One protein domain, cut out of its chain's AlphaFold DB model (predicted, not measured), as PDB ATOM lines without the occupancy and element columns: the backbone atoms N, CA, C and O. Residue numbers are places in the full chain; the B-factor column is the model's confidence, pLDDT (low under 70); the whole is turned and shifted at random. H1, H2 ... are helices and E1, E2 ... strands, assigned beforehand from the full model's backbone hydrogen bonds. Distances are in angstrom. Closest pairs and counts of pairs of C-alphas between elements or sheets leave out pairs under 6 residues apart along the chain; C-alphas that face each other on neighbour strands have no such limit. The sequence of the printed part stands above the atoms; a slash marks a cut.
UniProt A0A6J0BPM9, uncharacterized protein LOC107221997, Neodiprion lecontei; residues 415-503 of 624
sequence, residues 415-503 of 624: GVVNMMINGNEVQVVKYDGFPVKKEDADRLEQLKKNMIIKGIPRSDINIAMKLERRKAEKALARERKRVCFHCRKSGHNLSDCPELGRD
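What this domain is: This is residues 415 to 503 of the 624 residues of the protein "uncharacterized protein LOC107221997" of Neodiprion lecontei (UniProt A0A6J0BPM9). A small meander sheet of three strands, E1, E2 and E3, sits at the open end of a long helical hairpin, H1 and H2, and packs on the later part of H2, residues 469 to 480, mostly through E3. The two helices run side by side in opposite ways, and beyond the end of H2 residues 482 to 503, with no named element, make looped coils at that end of the rod. The printed part has 89 residues, with three strands and then two helices along the chain in the order E1 E2 E3 H1 H2; the sheet order is E1 - E2 - E3, antiparallel, and the class is mixed, helices and strands. The whole is loose, with a radius of gyration of the C-alphas of 16.4 A and spans of 56 by 21 by 20 A.

Where its parts are: In the sheet, E1 is residues 417 to 421, 12.2 A long, and begins at C-alpha 417 at (169.332, 194.201, 152.602). E2 is residues 424 to 431, 21.1 A, and E3 is residues 434 to 437, 10.1 A. H1 is residues 438 to 453, 22.6 A. H2 is residues 458 to 481, 33.9 A, and ends at C-alpha 481 at (185.785, 196.974, 147.731).

How they stand to each other: The sheet is a meander, each strand the antiparallel neighbour of the one before. E1 and E2 form a hairpin at 136 degrees, with N 419 and O 426 within hydrogen-bond range at 2.9 A. E2 and E3 form a hairpin at 144 degrees, with N 429 and O 436 at 2.9 A. The pairing is staggered: E2 pairs with E1 over residues 424 to 428 and with E3 over 428 to 431. E1 and E3 are apart. H1 and H2 are on opposite faces of the sheet. H1, at a height over the sheet of 9.7 A, lies over E3 and runs slantwise to the strands, at 56 degrees to E3 on the local plane. H2 has a height over the sheet of 7.0 A; its closest C-alphas to E3 are those of Val 436 and Glu 473, 5.3 A. H1 and H2, a helical hairpin, touch at a shallow tilt of 13 degrees, with the C-alphas of Asp 440 and Ala 472 closest at 6.4 A. In both helices every O i to N i+4 pair is within hydrogen-bond range.

The domain as a whole: The C-alphas of Pro 457 and Asp 503, the two farthest apart, are 56.2 A from each other. The printed part has no cut, and the four links between its elements are tight. Residues 482 to 503 have C-alphas 11 to 31 A from the mean of the C-alphas. Mean pLDDT of the printed part is 88.3; residues 422 to 423 and 501 to 503 are under 70.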
ATOM      1  N   GLY A 415     164.899 189.923 151.547       73.00
ATOM      2  CA  GLY A 415     164.637 190.698 150.329       73.00
ATOM      3  C   GLY A 415     165.522 191.926 150.140       73.00
ATOM      4  O   GLY A 415     166.489 191.897 149.377       73.00
ATOM      5  N   VAL A 416     165.154 193.030 150.796       81.00
ATOM      6  CA  VAL A 416     165.951 194.265 150.801       81.00
ATOM      7  C   VAL A 416     166.951 194.181 151.949       81.00
ATOM      8  O   VAL A 416     166.559 194.108 153.109       81.00
ATOM      9  N   VAL A 417     168.241 194.196 151.623       83.94
ATOM     10  CA  VAL A 417     169.332 194.201 152.602       83.94
ATOM     11  C   VAL A 417     169.963 195.588 152.611       83.94
ATOM     12  O   VAL A 417     170.608 195.985 151.637       83.94
ATOM     13  N   ASN A 418     169.790 196.335 153.701       84.19
ATOM     14  CA  ASN A 418     170.452 197.629 153.872       84.19
ATOM     15  C   ASN A 418     171.954 197.410 154.101       84.19
ATOM     16  O   ASN A 418     172.359 196.550 154.883       84.19
ATOM     17  N   MET A 419     172.795 198.192 153.424       76.56
ATOM     18  CA  MET A 419     174.242 198.180 153.625       76.56
ATOM     19  C   MET A 419     174.799 199.595 153.694       76.56
ATOM     20  O   MET A 419     174.584 200.402 152.792       76.56
ATOM     21  N   MET A 420     175.580 199.870 154.735       77.06
ATOM     22  CA  MET A 420     176.257 201.153 154.908       77.06
ATOM     23  C   MET A 420     177.394 201.289 153.887       77.06
ATOM     24  O   MET A 420     178.368 200.532 153.901       77.06
ATOM     25  N   ILE A 421     177.246 202.250 152.980       76.44
ATOM     26  CA  ILE A 421     178.171 202.565 151.893       76.44
ATOM     27  C   ILE A 421     178.294 204.091 151.851       76.44
ATOM     28  O   ILE A 421     177.307 204.799 151.682       76.44
ATOM     29  N   ASN A 422     179.514 204.607 152.011       68.81
ATOM     30  CA  ASN A 422     179.801 206.050 152.038       68.81
ATOM     31  C   ASN A 422     179.096 206.808 153.183       68.81
ATOM     32  O   ASN A 422     178.738 207.968 153.028       68.81
ATOM     33  N   GLY A 423     178.853 206.137 154.315       69.69
ATOM     34  CA  GLY A 423     178.064 206.678 155.432       69.69
ATOM     35  C   GLY A 423     176.544 206.612 155.227       69.69
ATOM     36  O   GLY A 423     175.807 206.712 156.200       69.69
ATOM     37  N   ASN A 424     176.078 206.359 154.002       77.75
ATOM     38  CA  ASN A 424     174.662 206.267 153.658       77.75
ATOM     39  C   ASN A 424     174.171 204.810 153.687       77.75
ATOM     40  O   ASN A 424     174.910 203.884 153.343       77.75
ATOM     41  N   GLU A 425     172.901 204.592 154.029       80.44
ATOM     42  CA  GLU A 425     172.267 203.276 153.898       80.44
ATOM     43  C   GLU A 425     171.842 203.009 152.449       80.44
ATOM     44  O   GLU A 425     170.815 203.491 151.973       80.44
ATOM     45  N   VAL A 426     172.627 202.203 151.733       86.38
ATOM     46  CA  VAL A 426     172.302 201.766 150.373       86.38
ATOM     47  C   VAL A 426     171.493 200.473 150.436       86.38
ATOM     48  O   VAL A 426     171.976 199.434 150.890       86.38
ATOM     49  N   GLN A 427     170.258 200.528 149.939       89.94
ATOM     50  CA  GLN A 427     169.379 199.364 149.816       89.94
ATOM     51  C   GLN A 427     169.879 198.444 148.691       89.94
ATOM     52  O   GLN A 427     169.960 198.847 147.526       89.94
ATOM     53  N   VAL A 428     170.217 197.198 149.034       92.12
ATOM     54  CA  VAL A 428     170.632 196.152 148.091       92.12
ATOM     55  C   VAL A 428     169.484 195.169 147.891       92.12
ATOM     56  O   VAL A 428     168.895 194.686 148.854       92.12
ATOM     57  N   VAL A 429     169.188 194.854 146.632       93.00
ATOM     58  CA  VAL A 429     168.090 193.973 146.211       93.00
ATOM     59  C   VAL A 429     168.642 192.900 145.269       93.00
ATOM     60  O   VAL A 429     169.632 193.118 144.565       93.00
ATOM     61  N   LYS A 430     168.032 191.713 145.257       91.44
ATOM     62  CA  LYS A 430     168.433 190.603 144.383       91.44
ATOM     63  C   LYS A 430     167.681 190.674 143.052       91.44
ATOM     64  O   LYS A 430     166.524 190.280 142.967       91.44
ATOM     65  N   TYR A 431     168.345 191.140 141.996       91.81
ATOM     66  CA  TYR A 431     167.782 191.181 140.641       91.81
ATOM     67  C   TYR A 431     168.255 189.958 139.835       91.81
ATOM     68  O   TYR A 431     169.456 189.697 139.747       91.81
ATOM     69  N   ASP A 432     167.327 189.167 139.282       89.44
ATOM     70  CA  ASP A 432     167.570 187.810 138.742       89.44
ATOM     71  C   ASP A 432     168.374 186.887 139.700       89.44
ATOM     72  O   ASP A 432     169.103 185.997 139.257       89.44
ATOM     73  N   GLY A 433     168.296 187.118 141.021       88.38
ATOM     74  CA  GLY A 433     169.081 186.408 142.043       88.38
ATOM     75  C   GLY A 433     170.503 186.943 142.294       88.38
ATOM     76  O   GLY A 433     171.254 186.324 143.043       88.38
ATOM     77  N   PHE A 434     170.892 188.079 141.702       92.19
ATOM     78  CA  PHE A 434     172.209 188.709 141.888       92.19
ATOM     79  C   PHE A 434     172.084 190.006 142.711       92.19
ATOM     80  O   PHE A 434     171.165 190.783 142.454       92.19
ATOM     81  N   PRO A 435     172.986 190.282 143.673       93.44
ATOM     82  CA  PRO A 435     172.910 191.479 144.511       93.44
ATOM     83  C   PRO A 435     173.277 192.747 143.722       93.44
ATOM     84  O   PRO A 435     174.398 192.890 143.229       93.44
ATOM     85  N   VAL A 436     172.329 193.676 143.633       94.81
ATOM     86  CA  VAL A 436     172.393 194.934 142.872       94.81
ATOM     87  C   VAL A 436     171.836 196.068 143.756       94.81
ATOM     88  O   VAL A 436     171.089 195.803 144.698       94.81
ATOM     89  N   LYS A 437     172.205 197.337 143.520       93.94
ATOM     90  CA  LYS A 437     171.542 198.470 144.203       93.94
ATOM     91  C   LYS A 437     170.057 198.510 143.835       93.94
ATOM     92  O   LYS A 437     169.719 198.200 142.697       93.94
ATOM     93  N   LYS A 438     169.190 198.970 144.738       93.94
ATOM     94  CA  LYS A 438     167.763 199.185 144.443       93.94
ATOM     95  C   LYS A 438     167.550 200.080 143.213       93.94
ATOM     96  O   LYS A 438     166.901 199.653 142.270       93.94
ATOM     97  N   GLU A 439     168.234 201.223 143.160       92.75
ATOM     98  CA  GLU A 439     168.254 202.149 142.011       92.75
ATOM     99  C   GLU A 439     168.574 201.451 140.675       92.75
ATOM    100  O   GLU A 439     167.913 201.675 139.662       92.75
ATOM    101  N   ASP A 440     169.587 200.577 140.664       94.69
ATOM    102  CA  ASP A 440     169.966 199.813 139.475       94.69
ATOM    103  C   ASP A 440     168.952 198.703 139.160       94.69
ATOM    104  O   ASP A 440     168.728 198.420 137.988       94.69
ATOM    105  N   ALA A 441     168.320 198.082 140.161       95.06
ATOM    106  CA  ALA A 441     167.252 197.103 139.956       95.06
ATOM    107  C   ALA A 441     166.011 197.756 139.317       95.06
ATOM    108  O   ALA A 441     165.505 197.250 138.315       95.06
ATOM    109  N   ASP A 442     165.600 198.927 139.810       95.44
ATOM    110  CA  ASP A 442     164.498 199.719 139.255       95.44
ATOM    111  C   ASP A 442     164.820 200.175 137.817       95.44
ATOM    112  O   ASP A 442     164.005 200.028 136.900       95.44
ATOM    113  N   ARG A 443     166.057 200.640 137.575       95.94
ATOM    114  CA  ARG A 443     166.577 200.982 136.238       95.94
ATOM    115  C   ARG A 443     166.583 199.779 135.288       95.94
ATOM    116  O   ARG A 443     166.268 199.929 134.106       95.94
ATOM    117  N   LEU A 444     166.929 198.587 135.779       96.12
ATOM    118  CA  LEU A 444     166.898 197.339 135.013       96.12
ATOM    119  C   LEU A 444     165.455 196.921 134.683       96.12
ATOM    120  O   LEU A 444     165.187 196.532 133.546       96.12
ATOM    121  N   GLU A 445     164.504 197.067 135.608       95.44
ATOM    122  CA  GLU A 445     163.085 196.844 135.309       95.44
ATOM    123  C   GLU A 445     162.555 197.797 134.236       95.44
ATOM    124  O   GLU A 445     161.891 197.355 133.296       95.44
ATOM    125  N   GLN A 446     162.852 199.094 134.349       96.00
ATOM    126  CA  GLN A 446     162.455 200.095 133.356       96.00
ATOM    127  C   GLN A 446     163.063 199.783 131.982       96.00
ATOM    128  O   GLN A 446     162.353 199.791 130.978       96.00
ATOM    129  N   LEU A 447     164.350 199.419 131.926       95.50
ATOM    130  CA  LEU A 447     165.014 198.998 130.691       95.50
ATOM    131  C   LEU A 447     164.333 197.768 130.069       95.50
ATOM    132  O   LEU A 447     164.076 197.757 128.867       95.50
ATOM    133  N   LYS A 448     163.985 196.761 130.881       95.62
ATOM    134  CA  LYS A 448     163.281 195.544 130.445       95.62
ATOM    135  C   LYS A 448     161.887 195.860 129.895       95.62
ATOM    136  O   LYS A 448     161.551 195.389 128.812       95.62
ATOM    137  N   LYS A 449     161.107 196.698 130.589       96.44
ATOM    138  CA  LYS A 449     159.779 197.173 130.149       96.44
ATOM    139  C   LYS A 449     159.887 197.931 128.816       96.44
ATOM    140  O   LYS A 449     159.199 197.585 127.860       96.44
ATOM    141  N   ASN A 450     160.838 198.858 128.702       96.62
ATOM    142  CA  ASN A 450     161.095 199.628 127.480       96.62
ATOM    143  C   ASN A 450     161.561 198.763 126.294       96.62
ATOM    144  O   ASN A 450     161.213 199.055 125.154       96.62
ATOM    145  N   MET A 451     162.331 197.697 126.536       95.81
ATOM    146  CA  MET A 451     162.735 196.744 125.493       95.81
ATOM    147  C   MET A 451     161.548 195.907 124.984       95.81
ATOM    148  O   MET A 451     161.442 195.672 123.783       95.81
ATOM    149  N   ILE A 452     160.637 195.500 125.880       96.44
ATOM    150  CA  ILE A 452     159.414 194.756 125.528       96.44
ATOM    151  C   ILE A 452     158.466 195.631 124.697       96.44
ATOM    152  O   ILE A 452     157.985 195.185 123.661       96.44
ATOM    153  N   ILE A 453     158.247 196.889 125.104       96.88
ATOM    154  CA  ILE A 453     157.400 197.853 124.374       96.88
ATOM    155  C   ILE A 453     157.940 198.120 122.958       96.88
ATOM    156  O   ILE A 453     157.167 198.313 122.026       96.88
ATOM    157  N   LYS A 454     159.265 198.064 122.767       95.94
ATOM    158  CA  LYS A 454     159.926 198.193 121.455       95.94
ATOM    159  C   LYS A 454     159.856 196.931 120.576       95.94
ATOM    160  O   LYS A 454     160.493 196.907 119.528       95.94
ATOM    161  N   GLY A 455     159.140 195.882 120.989       95.31
ATOM    162  CA  GLY A 455     158.960 194.656 120.198       95.31
ATOM    163  C   GLY A 455     160.218 193.790 120.040       95.31
ATOM    164  O   GLY A 455     160.245 192.899 119.195       95.31
ATOM    165  N   ILE A 456     161.265 194.032 120.835       95.25
ATOM    166  CA  ILE A 456     162.546 193.318 120.733       95.25
ATOM    167  C   ILE A 456     162.350 191.844 121.156       95.25
ATOM    168  O   ILE A 456     161.707 191.584 122.180       95.25
ATOM    169  N   PRO A 457     162.896 190.853 120.422       97.25
ATOM    170  CA  PRO A 457     162.720 189.444 120.764       97.25
ATOM    171  C   PRO A 457     163.323 189.111 122.137       97.25
ATOM    172  O   PRO A 457     164.392 189.591 122.519       97.25
ATOM    173  N   ARG A 458     162.637 188.244 122.897       94.75
ATOM    174  CA  ARG A 458     162.973 187.935 124.304       94.75
ATOM    175  C   ARG A 458     164.404 187.406 124.501       94.75
ATOM    176  O   ARG A 458     164.966 187.603 125.577       94.75
ATOM    177  N   SER A 459     164.994 186.764 123.491       95.75
ATOM    178  CA  SER A 459     166.409 186.362 123.461       95.75
ATOM    179  C   SER A 459     167.345 187.546 123.709       95.75
ATOM    180  O   SER A 459     168.214 187.497 124.581       95.75
ATOM    181  N   ASP A 460     167.112 188.630 122.985       95.56
ATOM    182  CA  ASP A 460     168.022 189.762 122.857       95.56
ATOM    183  C   ASP A 460     167.847 190.695 124.055       95.56
ATOM    184  O   ASP A 460     168.832 191.164 124.629       95.56
ATOM    185  N   ILE A 461     166.601 190.830 124.534       95.62
ATOM    186  CA  ILE A 461     166.296 191.414 125.845       95.62
ATOM    187  C   ILE A 461     167.086 190.679 126.935       95.62
ATOM    188  O   ILE A 461     167.802 191.314 127.703       95.62
ATOM    189  N   ASN A 462     167.028 189.344 126.994       95.12
ATOM    190  CA  ASN A 462     167.749 188.577 128.015       95.12
ATOM    191  C   ASN A 462     169.279 188.744 127.918       95.12
ATOM    192  O   ASN A 462     169.954 188.777 128.950       95.12
ATOM    193  N   ILE A 463     169.840 188.893 126.713       95.62
ATOM    194  CA  ILE A 463     171.272 189.167 126.506       95.62
ATOM    195  C   ILE A 463     171.642 190.576 127.001       95.62
ATOM    196  O   ILE A 463     172.588 190.715 127.782       95.62
ATOM    197  N   ALA A 464     170.880 191.603 126.611       95.19
ATOM    198  CA  ALA A 464     171.099 192.989 127.028       95.19
ATOM    199  C   ALA A 464     170.949 193.161 128.550       95.19
ATOM    200  O   ALA A 464     171.835 193.712 129.210       95.19
ATOM    201  N   MET A 465     169.884 192.597 129.130       95.94
ATOM    202  CA  MET A 465     169.632 192.609 130.573       95.94
ATOM    203  C   MET A 465     170.749 191.910 131.355       95.94
ATOM    204  O   MET A 465     171.217 192.440 132.361       95.94
ATOM    205  N   LYS A 466     171.258 190.769 130.872       96.38
ATOM    206  CA  LYS A 466     172.394 190.056 131.485       96.38
ATOM    207  C   LYS A 466     173.704 190.854 131.428       96.38
ATOM    208  O   LYS A 466     174.564 190.661 132.290       96.38
ATOM    209  N   LEU A 467     173.873 191.741 130.444       95.94
ATOM    210  CA  LEU A 467     175.036 192.625 130.330       95.94
ATOM    211  C   LEU A 467     174.938 193.820 131.289       95.94
ATOM    212  O   LEU A 467     175.870 194.038 132.066       95.94
ATOM    213  N   GLU A 468     173.818 194.548 131.291       96.00
ATOM    214  CA  GLU A 468     173.609 195.689 132.198       96.00
ATOM    215  C   GLU A 468     173.530 195.250 133.669       96.00
ATOM    216  O   GLU A 468     174.153 195.879 134.524       96.00
ATOM    217  N   ARG A 469     172.899 194.107 133.977       95.69
ATOM    218  CA  ARG A 469     172.914 193.523 135.329       95.69
ATOM    219  C   ARG A 469     174.338 193.254 135.813       95.69
ATOM    220  O   ARG A 469     174.695 193.652 136.915       95.69
ATOM    221  N   ARG A 470     175.184 192.642 134.974       95.56
ATOM    222  CA  ARG A 470     176.599 192.376 135.294       95.56
ATOM    223  C   ARG A 470     177.407 193.671 135.479       95.56
ATOM    224  O   ARG A 470     178.395 193.679 136.209       95.56
ATOM    225  N   LYS A 471     177.030 194.760 134.806       96.44
ATOM    226  CA  LYS A 471     177.655 196.086 134.950       96.44
ATOM    227  C   LYS A 471     177.285 196.723 136.294       96.44
ATOM    228  O   LYS A 471     178.192 197.176 136.989       96.44
ATOM    229  N   ALA A 472     176.014 196.660 136.694       95.38
ATOM    230  CA  ALA A 472     175.536 197.119 138.001       95.38
ATOM    231  C   ALA A 472     176.119 196.289 139.167       95.38
ATOM    232  O   ALA A 472     176.695 196.838 140.105       95.38
ATOM    233  N   GLU A 473     176.097 194.958 139.050       94.69
ATOM    234  CA  GLU A 473     176.751 194.007 139.965       94.69
ATOM    235  C   GLU A 473     178.245 194.345 140.156       94.69
ATOM    236  O   GLU A 473     178.735 194.446 141.281       94.69
ATOM    237  N   LYS A 474     178.972 194.615 139.061       95.44
ATOM    238  CA  LYS A 474     180.380 195.046 139.108       95.44
ATOM    239  C   LYS A 474     180.576 196.445 139.696       95.44
ATOM    240  O   LYS A 474     181.627 196.680 140.288       95.44
ATOM    241  N   ALA A 475     179.630 197.369 139.533       92.56
ATOM    242  CA  ALA A 475     179.699 198.698 140.142       92.56
ATOM    243  C   ALA A 475     179.569 198.598 141.670       92.56
ATOM    244  O   ALA A 475     180.466 199.037 142.390       92.56
ATOM    245  N   LEU A 476     178.540 197.896 142.154       90.94
ATOM    246  CA  LEU A 476     178.336 197.592 143.571       90.94
ATOM    247  C   LEU A 476     179.520 196.810 144.171       90.94
ATOM    248  O   LEU A 476     179.971 197.124 145.272       90.94
ATOM    249  N   ALA A 477     180.081 195.832 143.451       91.69
ATOM    250  CA  ALA A 477     181.244 195.074 143.917       91.69
ATOM    251  C   ALA A 477     182.534 195.918 143.990       91.69
ATOM    252  O   ALA A 477     183.354 195.704 144.883       91.69
ATOM    253  N   ARG A 478     182.721 196.888 143.083       90.06
ATOM    254  CA  ARG A 478     183.818 197.871 143.163       90.06
ATOM    255  C   ARG A 478     183.645 198.796 144.361       90.06
ATOM    256  O   ARG A 478     184.606 199.019 145.085       90.06
ATOM    257  N   GLU A 479     182.434 199.300 144.575       86.56
ATOM    258  CA  GLU A 479     182.121 200.217 145.673       86.56
ATOM    259  C   GLU A 479     182.292 199.541 147.040       86.56
ATOM    260  O   GLU A 479     183.050 200.043 147.862       86.56
ATOM    261  N   ARG A 480     181.747 198.330 147.242       86.69
ATOM    262  CA  ARG A 480     182.010 197.516 148.448       86.69
ATOM    263  C   ARG A 480     183.498 197.214 148.686       86.69
ATOM    264  O   ARG A 480     183.875 196.948 149.821       86.69
ATOM    265  N   LYS A 481     184.334 197.218 147.637       87.00
ATOM    266  CA  LYS A 481     185.785 196.974 147.731       87.00
ATOM    267  C   LYS A 481     186.602 198.243 148.024       87.00
ATOM    268  O   LYS A 481     187.754 198.121 148.436       87.00
ATOM    269  N   ARG A 482     186.049 199.449 147.841       86.19
ATOM    270  CA  ARG A 482     186.674 200.671 148.376       86.19
ATOM    271  C   ARG A 482     186.585 200.629 149.900       86.19
ATOM    272  O   ARG A 482     185.560 200.227 150.446       86.19
ATOM    273  N   VAL A 483     187.670 201.009 150.565       85.44
ATOM    274  CA  VAL A 483     187.805 201.028 152.025       85.44
ATOM    275  C   VAL A 483     188.535 202.311 152.398       85.44
ATOM    276  O   VAL A 483     189.570 202.624 151.809       85.44
ATOM    277  N   CYS A 484     188.003 203.047 153.369       85.06
ATOM    278  CA  CYS A 484     188.593 204.301 153.816       85.06
ATOM    279  C   CYS A 484     189.855 204.051 154.652       85.06
ATOM    280  O   CYS A 484     189.855 203.214 155.553       85.06
ATOM    281  N   PHE A 485     190.933 204.798 154.400       79.81
ATOM    282  CA  PHE A 485     192.203 204.610 155.114       79.81
ATOM    283  C   PHE A 485     192.179 205.075 156.582       79.81
ATOM    284  O   PHE A 485     193.013 204.617 157.355       79.81
ATOM    285  N   HIS A 486     191.219 205.925 156.968       79.31
ATOM    286  CA  HIS A 486     191.009 206.364 158.351       79.31
ATOM    287  C   HIS A 486     190.150 205.342 159.122       79.31
ATOM    288  O   HIS A 486     190.672 204.512 159.864       79.31
ATOM    289  N   CYS A 487     188.835 205.316 158.885       81.62
ATOM    290  CA  CYS A 487     187.895 204.488 159.651       81.62
ATOM    291  C   CYS A 487     187.905 202.985 159.291       81.62
ATOM    292  O   CYS A 487     187.268 202.180 159.970       81.62
ATOM    293  N   ARG A 488     188.586 202.587 158.202       80.06
ATOM    294  CA  ARG A 488     188.590 201.224 157.621       80.06
ATOM    295  C   ARG A 488     187.200 200.638 157.299       80.06
ATOM    296  O   ARG A 488     187.079 199.437 157.065       80.06
ATOM    297  N   LYS A 489     186.155 201.470 157.220       83.62
ATOM    298  CA  LYS A 489     184.816 201.086 156.735       83.62
ATOM    299  C   LYS A 489     184.780 201.067 155.200       83.62
ATOM    300  O   LYS A 489     185.533 201.783 154.536       83.62
ATOM    301  N   SER A 490     183.907 200.238 154.631       85.50
ATOM    302  CA  SER A 490     183.775 200.050 153.179       85.50
ATOM    303  C   SER A 490     182.956 201.148 152.475       85.50
ATOM    304  O   SER A 490     182.307 201.990 153.101       85.50
ATOM    305  N   GLY A 491     182.979 201.132 151.141       84.56
ATOM    306  CA  GLY A 491     182.248 202.049 150.263       84.56
ATOM    307  C   GLY A 491     183.101 203.210 149.757       84.56
ATOM    308  O   GLY A 491     183.143 203.459 148.549       84.56
ATOM    309  N   HIS A 492     183.798 203.890 150.668       86.38
ATOM    310  CA  HIS A 492     184.314 205.244 150.464       86.38
ATOM    311  C   HIS A 492     185.837 205.363 150.582       86.38
ATOM    312  O   HIS A 492     186.516 204.419 150.987       86.38
ATOM    313  N   ASN A 493     186.370 206.523 150.191       85.31
ATOM    314  CA  ASN A 493     187.794 206.856 150.266       85.31
ATOM    315  C   ASN A 493     188.066 207.820 151.435       85.31
ATOM    316  O   ASN A 493     187.139 208.300 152.081       85.31
ATOM    317  N   LEU A 494     189.340 208.141 151.676       79.69
ATOM    318  CA  LEU A 494     189.760 209.062 152.742       79.69
ATOM    319  C   LEU A 494     189.096 210.452 152.639       79.69
ATOM    320  O   LEU A 494     188.663 210.989 153.650       79.69
ATOM    321  N   SER A 495     188.965 210.992 151.423       80.81
ATOM    322  CA  SER A 495     188.332 212.294 151.146       80.81
ATOM    323  C   SER A 495     186.817 212.317 151.376       80.81
ATOM    324  O   SER A 495     186.242 213.381 151.574       80.81
ATOM    325  N   ASP A 496     186.177 211.146 151.344       81.81
ATOM    326  CA  ASP A 496     184.724 210.965 151.434       81.81
ATOM    327  C   ASP A 496     184.320 210.422 152.827       81.81
ATOM    328  O   ASP A 496     183.295 209.756 152.975       81.81
ATOM    329  N   CYS A 497     185.183 210.594 153.836       83.94
ATOM    330  CA  CYS A 497     185.047 209.974 155.153       83.94
ATOM    331  C   CYS A 497     184.164 210.816 156.090       83.94
ATOM    332  O   CYS A 497     184.590 211.901 156.482       83.94
ATOM    333  N   PRO A 498     182.988 210.325 156.532       82.00
ATOM    334  CA  PRO A 498     182.097 211.080 157.417       82.00
ATOM    335  C   PRO A 498     182.631 211.221 158.854       82.00
ATOM    336  O   PRO A 498     182.092 212.001 159.629       82.00
ATOM    337  N   GLU A 499     183.667 210.458 159.218       79.00
ATOM    338  CA  GLU A 499     184.332 210.522 160.530       79.00
ATOM    339  C   GLU A 499     185.517 211.497 160.555       79.00
ATOM    340  O   GLU A 499     185.953 211.885 161.635       79.00
ATOM    341  N   LEU A 500     186.029 211.916 159.391       74.56
ATOM    342  CA  LEU A 500     187.030 212.977 159.337       74.56
ATOM    343  C   LEU A 500     186.324 214.329 159.410       74.56
ATOM    344  O   LEU A 500     185.601 214.722 158.492       74.56
ATOM    345  N   GLY A 501     186.583 215.065 160.494       66.81
ATOM    346  CA  GLY A 501     186.293 216.494 160.543       66.81
ATOM    347  C   GLY A 501     186.950 217.188 159.348       66.81
ATOM    348  O   GLY A 501     188.082 216.864 158.981       66.81
ATOM    349  N   ARG A 502     186.233 218.132 158.726       61.31
ATOM    350  CA  ARG A 502     186.634 218.778 157.460       61.31
ATOM    351  C   ARG A 502     188.021 219.438 157.537       61.31
ATOM    352  O   ARG A 502     188.669 219.613 156.512       61.31
ATOM    353  N   ASP A 503     188.461 219.749 158.750       56.22
ATOM    354  CA  ASP A 503     189.684 220.476 159.081       56.22
ATOM    355  C   ASP A 503     190.913 219.558 159.274       56.22
ATOM    356  O   ASP A 503     192.039 219.997 159.056       56.22
TER     357      ASP A 503